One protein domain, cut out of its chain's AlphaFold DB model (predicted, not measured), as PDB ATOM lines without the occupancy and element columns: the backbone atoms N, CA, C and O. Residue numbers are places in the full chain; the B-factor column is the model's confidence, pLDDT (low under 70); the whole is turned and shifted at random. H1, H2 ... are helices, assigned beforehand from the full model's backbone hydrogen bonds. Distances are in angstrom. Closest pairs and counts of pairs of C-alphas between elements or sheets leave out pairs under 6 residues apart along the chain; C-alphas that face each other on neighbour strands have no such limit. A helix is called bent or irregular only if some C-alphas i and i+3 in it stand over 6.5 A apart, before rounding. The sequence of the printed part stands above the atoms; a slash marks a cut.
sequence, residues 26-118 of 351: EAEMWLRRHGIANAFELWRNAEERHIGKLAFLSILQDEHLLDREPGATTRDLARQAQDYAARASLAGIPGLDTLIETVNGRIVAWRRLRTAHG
ATOM      1  N   GLU A  26     109.377 139.009 159.368       58.19
ATOM      2  CA  GLU A  26     110.829 138.951 159.106       58.19
ATOM      3  C   GLU A  26     111.278 137.613 158.504       58.19
ATOM      4  O   GLU A  26     112.129 137.577 157.609       58.19
ATOM      5  N   ALA A  27     110.656 136.511 158.937       55.25
ATOM      6  CA  ALA A  27     110.930 135.172 158.429       55.25
ATOM      7  C   ALA A  27     110.600 135.059 156.933       55.25
ATOM      8  O   ALA A  27     111.408 134.551 156.157       55.25
ATOM      9  N   GLU A  28     109.462 135.602 156.492       57.56
ATOM     10  CA  GLU A  28     109.073 135.583 155.079       57.56
ATOM     11  C   GLU A  28     110.020 136.389 154.180       57.56
ATOM     12  O   GLU A  28     110.352 135.941 153.079       57.56
ATOM     13  N   MET A  29     110.482 137.563 154.625       61.09
ATOM     14  CA  MET A  29     111.439 138.373 153.859       61.09
ATOM     15  C   MET A  29     112.792 137.667 153.709       61.09
ATOM     16  O   MET A  29     113.398 137.698 152.633       61.09
ATOM     17  N   TRP A  30     113.252 136.991 154.763       62.81
ATOM     18  CA  TRP A  30     114.511 136.249 154.755       62.81
ATOM     19  C   TRP A  30     114.448 135.004 153.857       62.81
ATOM     20  O   TRP A  30     115.369 134.739 153.080       62.81
ATOM     21  N   LEU A  31     113.322 134.284 153.891       63.09
ATOM     22  CA  LEU A  31     113.056 133.123 153.037       63.09
ATOM     23  C   LEU A  31     112.991 133.495 151.550       63.09
ATOM     24  O   LEU A  31     113.609 132.817 150.724       63.09
ATOM     25  N   ARG A  32     112.329 134.610 151.201       64.88
ATOM     26  CA  ARG A  32     112.281 135.122 149.818       64.88
ATOM     27  C   ARG A  32     113.663 135.511 149.290       64.88
ATOM     28  O   ARG A  32     113.969 135.221 148.139       64.88
ATOM     29  N   ARG A  33     114.524 136.107 150.126       63.66
ATOM     30  CA  ARG A  33     115.901 136.487 149.751       63.66
ATOM     31  C   ARG A  33     116.794 135.280 149.433       63.66
ATOM     32  O   ARG A  33     117.731 135.416 148.652       63.66
ATOM     33  N   HIS A  34     116.520 134.113 150.017       63.72
ATOM     34  CA  HIS A  34     117.317 132.901 149.802       63.72
ATOM     35  C   HIS A  34     116.736 131.915 148.782       63.72
ATOM     36  O   HIS A  34     117.438 130.974 148.425       63.72
ATOM     37  N   GLY A  35     115.517 132.137 148.273       60.25
ATOM     38  CA  GLY A  35     114.970 131.419 147.112       60.25
ATOM     39  C   GLY A  35     114.728 129.917 147.314       60.25
ATOM     40  O   GLY A  35     114.587 129.182 146.342       60.25
ATOM     41  N   ILE A  36     114.693 129.442 148.561       66.12
ATOM     42  CA  ILE A  36     114.519 128.023 148.879       66.12
ATOM     43  C   ILE A  36     113.047 127.783 149.210       66.12
ATOM     44  O   ILE A  36     112.605 128.138 150.293       66.12
ATOM     45  N   ALA A  37     112.282 127.193 148.291       63.91
ATOM     46  CA  ALA A  37     110.843 126.968 148.479       63.91
ATOM     47  C   ALA A  37     110.513 125.736 149.344       63.91
ATOM     48  O   ALA A  37     109.463 125.699 149.974       63.91
ATOM     49  N   ASN A  38     111.403 124.740 149.389       76.19
ATOM     50  CA  ASN A  38     111.202 123.507 150.150       76.19
ATOM     51  C   ASN A  38     112.512 123.075 150.824       76.19
ATOM     52  O   ASN A  38     113.241 122.214 150.327       76.19
ATOM     53  N   ALA A  39     112.855 123.739 151.931       81.94
ATOM     54  CA  ALA A  39     114.120 123.499 152.619       81.94
ATOM     55  C   ALA A  39     114.201 122.093 153.227       81.94
ATOM     56  O   ALA A  39     115.301 121.550 153.314       81.94
ATOM     57  N   PHE A  40     113.062 121.499 153.592       81.38
ATOM     58  CA  PHE A  40     113.026 120.188 154.234       81.38
ATOM     59  C   PHE A  40     113.362 119.052 153.264       81.38
ATOM     60  O   PHE A  40     114.210 118.215 153.574       81.38
ATOM     61  N   GLU A  41     112.791 119.058 152.059       79.12
ATOM     62  CA  GLU A  41     113.149 118.077 151.023       79.12
ATOM     63  C   GLU A  41     114.607 118.224 150.576       79.12
ATOM     64  O   GLU A  41     115.304 117.235 150.351       79.12
ATOM     65  N   LEU A  42     115.110 119.459 150.505       80.62
ATOM     66  CA  LEU A  42     116.520 119.696 150.206       80.62
ATOM     67  C   LEU A  42     117.423 119.223 151.344       80.62
ATOM     68  O   LEU A  42     118.456 118.628 151.071       80.62
ATOM     69  N   TRP A  43     117.029 119.433 152.602       87.06
ATOM     70  CA  TRP A  43     117.758 118.950 153.773       87.06
ATOM     71  C   TRP A  43     117.881 117.421 153.787       87.06
ATOM     72  O   TRP A  43     118.972 116.907 154.022       87.06
ATOM     73  N   ARG A  44     116.799 116.694 153.470       80.38
ATOM     74  CA  ARG A  44     116.797 115.219 153.416       80.38
ATOM     75  C   ARG A  44     117.778 114.643 152.396       80.38
ATOM     76  O   ARG A  44     118.234 113.518 152.573       80.38
ATOM     77  N   ASN A  45     118.081 115.410 151.352       76.81
ATOM     78  CA  ASN A  45     118.942 115.011 150.241       76.81
ATOM     79  C   ASN A  45     120.278 115.782 150.212       76.81
ATOM     80  O   ASN A  45     121.005 115.711 149.224       76.81
ATOM     81  N   ALA A  46     120.599 116.556 151.257       71.62
ATOM     82  CA  ALA A  46     121.754 117.450 151.264       71.62
ATOM     83  C   ALA A  46     123.064 116.752 151.655       71.62
ATOM     84  O   ALA A  46     123.120 115.966 152.598       71.62
ATOM     85  N   GLU A  47     124.152 117.161 151.003       65.81
ATOM     86  CA  GLU A  47     125.521 116.884 151.449       65.81
ATOM     87  C   GLU A  47     125.886 117.703 152.709       65.81
ATOM     88  O   GLU A  47     125.350 118.795 152.949       65.81
ATOM     89  N   GLU A  48     126.853 117.212 153.500       64.06
ATOM     90  CA  GLU A  48     127.206 117.732 154.838       64.06
ATOM     91  C   GLU A  48     127.433 119.255 154.895       64.06
ATOM     92  O   GLU A  48     127.067 119.905 155.877       64.06
ATOM     93  N   ARG A  49     127.977 119.858 153.828       60.72
ATOM     94  CA  ARG A  49     128.349 121.286 153.783       60.72
ATOM     95  C   ARG A  49     127.180 122.270 153.940       60.72
ATOM     96  O   ARG A  49     127.406 123.428 154.293       60.72
ATOM     97  N   HIS A  50     125.937 121.856 153.680       69.50
ATOM     98  CA  HIS A  50     124.758 122.739 153.750       69.50
ATOM     99  C   HIS A  50     123.676 122.259 154.716       69.50
ATOM    100  O   HIS A  50     122.661 122.938 154.899       69.50
ATOM    101  N   ILE A  51     123.919 121.134 155.387       81.31
ATOM    102  CA  ILE A  51     122.902 120.427 156.159       81.31
ATOM    103  C   ILE A  51     122.361 121.275 157.326       81.31
ATOM    104  O   ILE A  51     121.155 121.370 157.520       81.31
ATOM    105  N   GLY A  52     123.224 122.020 158.027       81.25
ATOM    106  CA  GLY A  52     122.805 122.881 159.142       81.25
ATOM    107  C   GLY A  52     121.945 124.077 158.720       81.25
ATOM    108  O   GLY A  52     120.954 124.389 159.380       81.25
ATOM    109  N   LYS A  53     122.283 124.724 157.596       85.12
ATOM    110  CA  LYS A  53     121.515 125.867 157.075       85.12
ATOM    111  C   LYS A  53     120.132 125.429 156.597       85.12
ATOM    112  O   LYS A  53     119.145 126.108 156.864       85.12
ATOM    113  N   LEU A  54     120.060 124.292 155.905       83.75
ATOM    114  CA  LEU A  54     118.798 123.735 155.418       83.75
ATOM    115  C   LEU A  54     117.919 123.244 156.576       83.75
ATOM    116  O   LEU A  54     116.716 123.490 156.559       83.75
ATOM    117  N   ALA A  55     118.508 122.669 157.629       86.81
ATOM    118  CA  ALA A  55     117.780 122.299 158.843       86.81
ATOM    119  C   ALA A  55     117.142 123.516 159.535       86.81
ATOM    120  O   ALA A  55     115.954 123.498 159.861       86.81
ATOM    121  N   PHE A  56     117.914 124.595 159.708       88.69
ATOM    122  CA  PHE A  56     117.432 125.856 160.282       88.69
ATOM    123  C   PHE A  56     116.266 126.438 159.475       88.69
ATOM    124  O   PHE A  56     115.229 126.797 160.029       88.69
ATOM    125  N   LEU A  57     116.417 126.460 158.150       86.44
ATOM    126  CA  LEU A  57     115.392 126.946 157.234       86.44
ATOM    127  C   LEU A  57     114.115 126.111 157.253       86.44
ATOM    128  O   LEU A  57     113.028 126.673 157.199       86.44
ATOM    129  N   SER A  58     114.240 124.793 157.377       87.94
ATOM    130  CA  SER A  58     113.091 123.887 157.421       87.94
ATOM    131  C   SER A  58     112.198 124.169 158.634       87.94
ATOM    132  O   SER A  58     110.984 124.266 158.498       87.94
ATOM    133  N   ILE A  59     112.800 124.381 159.812       88.56
ATOM    134  CA  ILE A  59     112.070 124.707 161.053       88.56
ATOM    135  C   ILE A  59     111.493 126.129 161.008       88.56
ATOM    136  O   ILE A  59     110.464 126.407 161.625       88.56
ATOM    137  N   LEU A  60     112.148 127.046 160.294       85.44
ATOM    138  CA  LEU A  60     111.650 128.407 160.120       85.44
ATOM    139  C   LEU A  60     110.424 128.446 159.193       85.44
ATOM    140  O   LEU A  60     109.448 129.121 159.517       85.44
ATOM    141  N   GLN A  61     110.467 127.701 158.083       84.19
ATOM    142  CA  GLN A  61     109.388 127.618 157.090       84.19
ATOM    143  C   GLN A  61     108.119 126.976 157.629       84.19
ATOM    144  O   GLN A  61     107.025 127.363 157.228       84.19
ATOM    145  N   ASP A  62     108.266 125.998 158.516       80.94
ATOM    146  CA  ASP A  62     107.146 125.194 158.960       80.94
ATOM    147  C   ASP A  62     107.194 124.970 160.472       80.94
ATOM    148  O   ASP A  62     108.025 124.235 161.009       80.94
ATOM    149  N   GLU A  63     106.271 125.639 161.158       77.81
ATOM    150  CA  GLU A  63     106.164 125.646 162.616       77.81
ATOM    151  C   GLU A  63     105.914 124.260 163.214       77.81
ATOM    152  O   GLU A  63     106.386 123.969 164.311       77.81
ATOM    153  N   HIS A  64     105.227 123.391 162.473       78.44
ATOM    154  CA  HIS A  64     104.806 122.070 162.932       78.44
ATOM    155  C   HIS A  64     105.681 120.950 162.369       78.44
ATOM    156  O   HIS A  64     105.361 119.767 162.505       78.44
ATOM    157  N   LEU A  65     106.790 121.284 161.705       80.62
ATOM    158  CA  LEU A  65     107.696 120.292 161.133       80.62
ATOM    159  C   LEU A  65     108.254 119.342 162.196       80.62
ATOM    160  O   LEU A  65     108.307 118.132 161.990       80.62
ATOM    161  N   LEU A  66     108.619 119.882 163.361       78.00
ATOM    162  CA  LEU A  66     109.177 119.082 164.449       78.00
ATOM    163  C   LEU A  66     108.149 118.119 165.072       78.00
ATOM    164  O   LEU A  66     108.529 117.105 165.660       78.00
ATOM    165  N   ASP A  67     106.859 118.399 164.912       74.94
ATOM    166  CA  ASP A  67     105.779 117.575 165.458       74.94
ATOM    167  C   ASP A  67     105.308 116.494 164.474       74.94
ATOM    168  O   ASP A  67     104.809 115.452 164.899       74.94
ATOM    169  N   ARG A  68     105.484 116.714 163.164       73.25
ATOM    170  CA  ARG A  68     105.032 115.793 162.105       73.25
ATOM    171  C   ARG A  68     106.049 114.705 161.749       73.25
ATOM    172  O   ARG A  68     105.646 113.615 161.348       73.25
ATOM    173  N   GLU A  69     107.343 114.973 161.905       75.00
ATOM    174  CA  GLU A  69     108.411 114.075 161.439       75.00
ATOM    175  C   GLU A  69     108.834 113.004 162.470       75.00
ATOM    176  O   GLU A  69     108.742 113.215 163.687       75.00
ATOM    177  N   PRO A  70     109.342 111.836 162.019       57.09
ATOM    178  CA  PRO A  70     109.704 110.726 162.892       57.09
ATOM    179  C   PRO A  70     110.925 111.042 163.767       57.09
ATOM    180  O   PRO A  70     111.938 111.588 163.336       57.09
ATOM    181  N   GLY A  71     110.863 110.618 165.031       62.78
ATOM    182  CA  GLY A  71     111.672 111.194 166.108       62.78
ATOM    183  C   GLY A  71     113.202 111.032 166.059       62.78
ATOM    184  O   GLY A  71     113.849 111.590 166.951       62.78
ATOM    185  N   ALA A  72     113.787 110.274 165.124       56.88
ATOM    186  CA  ALA A  72     115.235 110.260 164.854       56.88
ATOM    187  C   ALA A  72     115.616 111.413 163.909       56.88
ATOM    188  O   ALA A  72     116.393 112.280 164.302       56.88
ATOM    189  N   THR A  73     114.933 111.509 162.768       71.94
ATOM    190  CA  THR A  73     115.009 112.607 161.796       71.94
ATOM    191  C   THR A  73     114.841 113.971 162.462       71.94
ATOM    192  O   THR A  73     115.645 114.876 162.259       71.94
ATOM    193  N   THR A  74     113.865 114.107 163.360       76.56
ATOM    194  CA  THR A  74     113.600 115.365 164.070       76.56
ATOM    195  C   THR A  74     114.706 115.765 165.053       76.56
ATOM    196  O   THR A  74     114.931 116.949 165.296       76.56
ATOM    197  N   ARG A  75     115.406 114.787 165.653       78.75
ATOM    198  CA  ARG A  75     116.531 115.063 166.566       78.75
ATOM    199  C   ARG A  75     117.735 115.588 165.800       78.75
ATOM    200  O   ARG A  75     118.336 116.563 166.247       78.75
ATOM    201  N   ASP A  76     118.045 114.978 164.661       83.19
ATOM    202  CA  ASP A  76     119.140 115.423 163.802       83.19
ATOM    203  C   ASP A  76     118.846 116.788 163.183       83.19
ATOM    204  O   ASP A  76     119.697 117.673 163.248       83.19
ATOM    205  N   LEU A  77     117.613 117.005 162.716       83.56
ATOM    206  CA  LEU A  77     117.140 118.299 162.226       83.56
ATOM    207  C   LEU A  77     117.292 119.399 163.293       83.56
ATOM    208  O   LEU A  77     117.913 120.433 163.047       83.56
ATOM    209  N   ALA A  78     116.795 119.162 164.513       84.50
ATOM    210  CA  ALA A  78     116.887 120.129 165.607       84.50
ATOM    211  C   ALA A  78     118.337 120.399 166.044       84.50
ATOM    212  O   ALA A  78     118.687 121.537 166.349       84.50
ATOM    213  N   ARG A  79     119.194 119.371 166.088       87.62
ATOM    214  CA  ARG A  79     120.615 119.525 166.434       87.62
ATOM    215  C   ARG A  79     121.351 120.357 165.386       87.62
ATOM    216  O   ARG A  79     121.995 121.340 165.728       87.62
ATOM    217  N   GLN A  80     121.214 120.004 164.111       87.25
ATOM    218  CA  GLN A  80     121.910 120.678 163.015       87.25
ATOM    219  C   GLN A  80     121.451 122.134 162.835       87.25
ATOM    220  O   GLN A  80     122.273 122.998 162.520       87.25
ATOM    221  N   ALA A  81     120.169 122.423 163.088       87.12
ATOM    222  CA  ALA A  81     119.642 123.786 163.122       87.12
ATOM    223  C   ALA A  81     120.259 124.622 164.257       87.12
ATOM    224  O   ALA A  81     120.624 125.776 164.034       87.12
ATOM    225  N   GLN A  82     120.435 124.042 165.450       83.19
ATOM    226  CA  GLN A  82     121.095 124.714 166.577       83.19
ATOM    227  C   GLN A  82     122.588 124.943 166.331       83.19
ATOM    228  O   GLN A  82     123.084 126.038 166.595       83.19
ATOM    229  N   ASP A  83     123.291 123.962 165.760       78.12
ATOM    230  CA  ASP A  83     124.705 124.097 165.392       78.12
ATOM    231  C   ASP A  83     124.903 125.211 164.344       78.12
ATOM    232  O   ASP A  83     125.906 125.929 164.345       78.12
ATOM    233  N   TYR A  84     123.952 125.374 163.418       83.94
ATOM    234  CA  TYR A  84     123.950 126.493 162.476       83.94
ATOM    235  C   TYR A  84     123.663 127.831 163.167       83.94
ATOM    236  O   TYR A  84     124.429 128.771 162.966       83.94
ATOM    237  N   ALA A  85     122.629 127.907 164.009       78.06
ATOM    238  CA  ALA A  85     122.276 129.119 164.749       78.06
ATOM    239  C   ALA A  85     123.430 129.626 165.633       78.06
ATOM    240  O   ALA A  85     123.732 130.817 165.625       78.06
ATOM    241  N   ALA A  86     124.133 128.724 166.326       73.75
ATOM    242  CA  ALA A  86     125.292 129.068 167.148       73.75
ATOM    243  C   ALA A  86     126.447 129.646 166.311       73.75
ATOM    244  O   ALA A  86     127.012 130.679 166.664       73.75
ATOM    245  N   ARG A  87     126.768 129.031 165.163       73.25
ATOM    246  CA  ARG A  87     127.807 129.541 164.248       73.25
ATOM    247  C   ARG A  87     127.421 130.867 163.601       73.25
ATOM    248  O   ARG A  87     128.277 131.727 163.439       73.25
ATOM    249  N   ALA A  88     126.152 131.036 163.240       72.75
ATOM    250  CA  ALA A  88     125.642 132.268 162.651       72.75
ATOM    251  C   ALA A  88     125.650 133.438 163.649       72.75
ATOM    252  O   ALA A  88     126.025 134.547 163.274       72.75
ATOM    253  N   SER A  89     125.308 133.168 164.913       71.56
ATOM    254  CA  SER A  89     125.402 134.137 166.008       71.56
ATOM    255  C   SER A  89     126.858 134.537 166.278       71.56
ATOM    256  O   SER A  89     127.168 135.724 166.309       71.56
ATOM    257  N   LEU A  90     127.780 133.567 166.352       68.38
ATOM    258  CA  LEU A  90     129.220 133.830 166.510       68.38
ATOM    259  C   LEU A  90     129.825 134.610 165.334       68.38
ATOM    260  O   LEU A  90     130.748 135.395 165.526       68.38
ATOM    261  N   ALA A  91     129.309 134.401 164.121       68.44
ATOM    262  CA  ALA A  91     129.717 135.135 162.927       68.44
ATOM    263  C   ALA A  91     129.067 136.528 162.809       68.44
ATOM    264  O   ALA A  91     129.394 137.258 161.875       68.44
ATOM    265  N   GLY A  92     128.153 136.895 163.717       63.81
ATOM    266  CA  GLY A  92     127.499 138.205 163.741       63.81
ATOM    267  C   GLY A  92     126.683 138.511 162.484       63.81
ATOM    268  O   GLY A  92     126.715 139.641 162.001       63.81
ATOM    269  N   ILE A  93     126.001 137.510 161.909       66.25
ATOM    270  CA  ILE A  93     125.237 137.683 160.663       66.25
ATOM    271  C   ILE A  93     124.059 138.650 160.905       66.25
ATOM    272  O   ILE A  93     123.135 138.297 161.640       66.25
ATOM    273  N   PRO A  94     124.031 139.837 160.267       59.50
ATOM    274  CA  PRO A  94     123.014 140.848 160.547       59.50
ATOM    275  C   PRO A  94     121.599 140.384 160.178       59.50
ATOM    276  O   PRO A  94     121.376 139.849 159.089       59.50
ATOM    277  N   GLY A  95     120.634 140.642 161.064       65.69
ATOM    278  CA  GLY A  95     119.214 140.347 160.836       65.69
ATOM    279  C   GLY A  95     118.827 138.878 161.027       65.69
ATOM    280  O   GLY A  95     117.747 138.480 160.595       65.69
ATOM    281  N   LEU A  96     119.700 138.067 161.638       71.94
ATOM    282  CA  LEU A  96     119.402 136.671 161.963       71.94
ATOM    283  C   LEU A  96     118.921 136.464 163.403       71.94
ATOM    284  O   LEU A  96     118.377 135.402 163.688       71.94
ATOM    285  N   ASP A  97     119.092 137.441 164.291       70.44
ATOM    286  CA  ASP A  97     118.876 137.265 165.734       70.44
ATOM    287  C   ASP A  97     117.426 136.885 166.065       70.44
ATOM    288  O   ASP A  97     117.190 135.852 166.692       70.44
ATOM    289  N   THR A  98     116.444 137.610 165.522       71.31
ATOM    290  CA  THR A  98     115.015 137.303 165.698       71.31
ATOM    291  C   THR A  98     114.640 135.922 165.140       71.31
ATOM    292  O   THR A  98     113.794 135.206 165.683       71.31
ATOM    293  N   LEU A  99     115.292 135.504 164.049       77.12
ATOM    294  CA  LEU A  99     115.060 134.202 163.418       77.12
ATOM    295  C   LEU A  99     115.693 133.069 164.231       77.12
ATOM    296  O   LEU A  99     115.094 132.004 164.378       77.12
ATOM    297  N   ILE A 100     116.884 133.304 164.788       76.19
ATOM    298  CA  ILE A 100     117.565 132.392 165.707       76.19
ATOM    299  C   ILE A 100     116.706 132.179 166.951       76.19
ATOM    300  O   ILE A 100     116.494 131.032 167.347       76.19
ATOM    301  N   GLU A 101     116.179 133.251 167.542       74.19
ATOM    302  CA  GLU A 101     115.273 133.175 168.689       74.19
ATOM    303  C   GLU A 101     114.008 132.384 168.358       74.19
ATOM    304  O   GLU A 101     113.627 131.493 169.117       74.19
ATOM    305  N   THR A 102     113.408 132.624 167.190       78.94
ATOM    306  CA  THR A 102     112.211 131.903 166.730       78.94
ATOM    307  C   THR A 102     112.473 130.402 166.581       78.94
ATOM    308  O   THR A 102     111.740 129.575 167.132       78.94
ATOM    309  N   VAL A 103     113.542 130.019 165.876       80.75
ATOM    310  CA  VAL A 103     113.894 128.607 165.657       80.75
ATOM    311  C   VAL A 103     114.277 127.926 166.972       80.75
ATOM    312  O   VAL A 103     113.817 126.815 167.247       80.75
ATOM    313  N   ASN A 104     115.055 128.591 167.829       78.12
ATOM    314  CA  ASN A 104     115.399 128.058 169.145       78.12
ATOM    315  C   ASN A 104     114.169 127.927 170.043       78.12
ATOM    316  O   ASN A 104     114.034 126.910 170.721       78.12
ATOM    317  N   GLY A 105     113.252 128.892 170.014       69.50
ATOM    318  CA  GLY A 105     111.980 128.848 170.729       69.50
ATOM    319  C   GLY A 105     111.141 127.642 170.317       69.50
ATOM    320  O   GLY A 105     110.693 126.892 171.184       69.50
ATOM    321  N   ARG A 106     111.023 127.378 169.010       80.94
ATOM    322  CA  ARG A 106     110.330 126.195 168.468       80.94
ATOM    323  C   ARG A 106     111.001 124.888 168.884       80.94
ATOM    324  O   ARG A 106     110.327 123.979 169.357       80.94
ATOM    325  N   ILE A 107     112.329 124.796 168.797       80.50
ATOM    326  CA  ILE A 107     113.074 123.600 169.229       80.50
ATOM    327  C   ILE A 107     112.952 123.389 170.740       80.50
ATOM    328  O   ILE A 107     112.823 122.253 171.190       80.50
ATOM    329  N   VAL A 108     112.988 124.453 171.541       77.06
ATOM    330  CA  VAL A 108     112.814 124.383 172.996       77.06
ATOM    331  C   VAL A 108     111.386 123.987 173.345       77.06
ATOM    332  O   VAL A 108     111.217 123.116 174.190       77.06
ATOM    333  N   ALA A 109     110.372 124.557 172.694       71.44
ATOM    334  CA  ALA A 109     108.975 124.173 172.868       71.44
ATOM    335  C   ALA A 109     108.775 122.698 172.505       71.44
ATOM    336  O   ALA A 109     108.299 121.930 173.333       71.44
ATOM    337  N   TRP A 110     109.275 122.264 171.349       79.44
ATOM    338  CA  TRP A 110     109.272 120.865 170.930       79.44
ATOM    339  C   TRP A 110     110.027 119.947 171.898       79.44
ATOM    340  O   TRP A 110     109.535 118.882 172.261       79.44
ATOM    341  N   ARG A 111     111.209 120.343 172.387       75.31
ATOM    342  CA  ARG A 111     111.956 119.567 173.391       75.31
ATOM    343  C   ARG A 111     111.228 119.526 174.716       75.31
ATOM    344  O   ARG A 111     111.256 118.482 175.348       75.31
ATOM    345  N   ARG A 112     110.585 120.613 175.142       64.81
ATOM    346  CA  ARG A 112     109.762 120.678 176.360       64.81
ATOM    347  C   ARG A 112     108.541 119.787 176.221       64.81
ATOM    348  O   ARG A 112     108.250 119.029 177.136       64.81
ATOM    349  N   LEU A 113     107.906 119.789 175.053       58.53
ATOM    350  CA  LEU A 113     106.837 118.865 174.707       58.53
ATOM    351  C   LEU A 113     107.369 117.424 174.733       58.53
ATOM    352  O   LEU A 113     106.798 116.591 175.421       58.53
ATOM    353  N   ARG A 114     108.530 117.118 174.147       59.03
ATOM    354  CA  ARG A 114     109.126 115.765 174.173       59.03
ATOM    355  C   ARG A 114     109.691 115.319 175.524       59.03
ATOM    356  O   ARG A 114     109.635 114.129 175.820       59.03
ATOM    357  N   THR A 115     110.207 116.219 176.356       46.22
ATOM    358  CA  THR A 115     110.651 115.920 177.732       46.22
ATOM    359  C   THR A 115     109.451 115.774 178.664       46.22
ATOM    360  O   THR A 115     109.445 114.866 179.492       46.22
ATOM    361  N   ALA A 116     108.375 116.540 178.454       41.75
ATOM    362  CA  ALA A 116     107.072 116.296 179.076       41.75
ATOM    363  C   ALA A 116     106.425 114.973 178.606       41.75
ATOM    364  O   ALA A 116     105.699 114.342 179.376       41.75
ATOM    365  N   HIS A 117     106.735 114.520 177.382       39.97
ATOM    366  CA  HIS A 117     106.202 113.298 176.766       39.97
ATOM    367  C   HIS A 117     107.166 112.084 176.767       39.97
ATOM    368  O   HIS A 117     106.794 111.038 176.237       39.97
ATOM    369  N   GLY A 118     108.326 112.152 177.442       41.47
ATOM    370  CA  GLY A 118     109.138 110.976 177.809       41.47
ATOM    371  C   GLY A 118     110.348 110.607 176.932       41.47
ATOM    372  O   GLY A 118     110.604 109.418 176.750       41.47
TER     373      GLY A 118
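Overview. This is residues 26 to 118 of the 351 residues of an uncharacterized protein of Endobacter medicaginis (UniProt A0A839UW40). Two long helices, H5 and H6, run opposite ways as a slightly splayed hairpin, and H3 crosses H5 at the core, its residues 56 to 60 reaching H6. H2 packs on H3 on the side away from H5 and H6, while H1 lies at one end, by the later part of H3 and the start of H6, and short H4 is a corner piece after H3. The printed part has 93 residues with six named helices, H1 to H6 in order, and no named strand; the class is all helix. It is compact, with a radius of gyration of the C-alphas of 12.6 A and spans of 37 by 26 by 22 A.

Along the chain. Find C-alpha 26 at (110.829, 138.951, 159.106); H1 runs from there to residue 34. H2 follows at residues 39 to 44. Next look for C-alpha 48 at (127.206, 117.732, 154.838), where H3 begins; it runs to residue 61, 20.5 A on, and is irregular, with C-alphas 49 and 52 standing 7.9 A apart. H4 takes residues 65 to 68. H5 spans residues 73 to 90 over 26.0 A. H6, the longest, covers residues 97 to 116 over 27.5 A and ends at C-alpha 116, (107.072, 116.296, 179.076).

Arrangement. Start at H3, the hub, which touches the five other helices. With H5 it is about perpendicular, at 82 degrees; look at the C-alphas of Phe 56 and Ala 81, the closest, 4.2 A apart. It touches H6 at 83 degrees, also about perpendicular, closest at the C-alphas of Leu 60 and Val 103, 6.0 A. H2 and H3 form a helical hairpin, a steep tilt of 44 degrees, with the C-alphas of Phe 40 and Ser 58 closest at 4.9 A. H1 touches H3 with the C-alphas of Ala 27 and Leu 60 closest, 7.0 A. H3 and H4 only just touch, only at the corner, with 3 pairs of C-alphas within 8 A. H5 and H6 form the second helical hairpin, a shallow tilt of 34 degrees, only just short of steep; the C-alphas of Ala 85 and Ile 100 are closest, 5.8 A. H2 is apart from H5 and H6. In H1, H2, H5 and H6 every O i to N i+4 pair is within hydrogen-bond range; in H3 8 of 10 are, and H4 is too short for such a pair.

Size, cuts and confidence. The C-alphas farthest apart are those of Arg 33 and Gly 118, 38.5 A. The printed part has no cut and no long link. Mean pLDDT of the printed part is 72.7; look for values under 70 at residues 26 to 37, 47 to 50, 70 to 72, 90 to 95, 105 and 112 to 118.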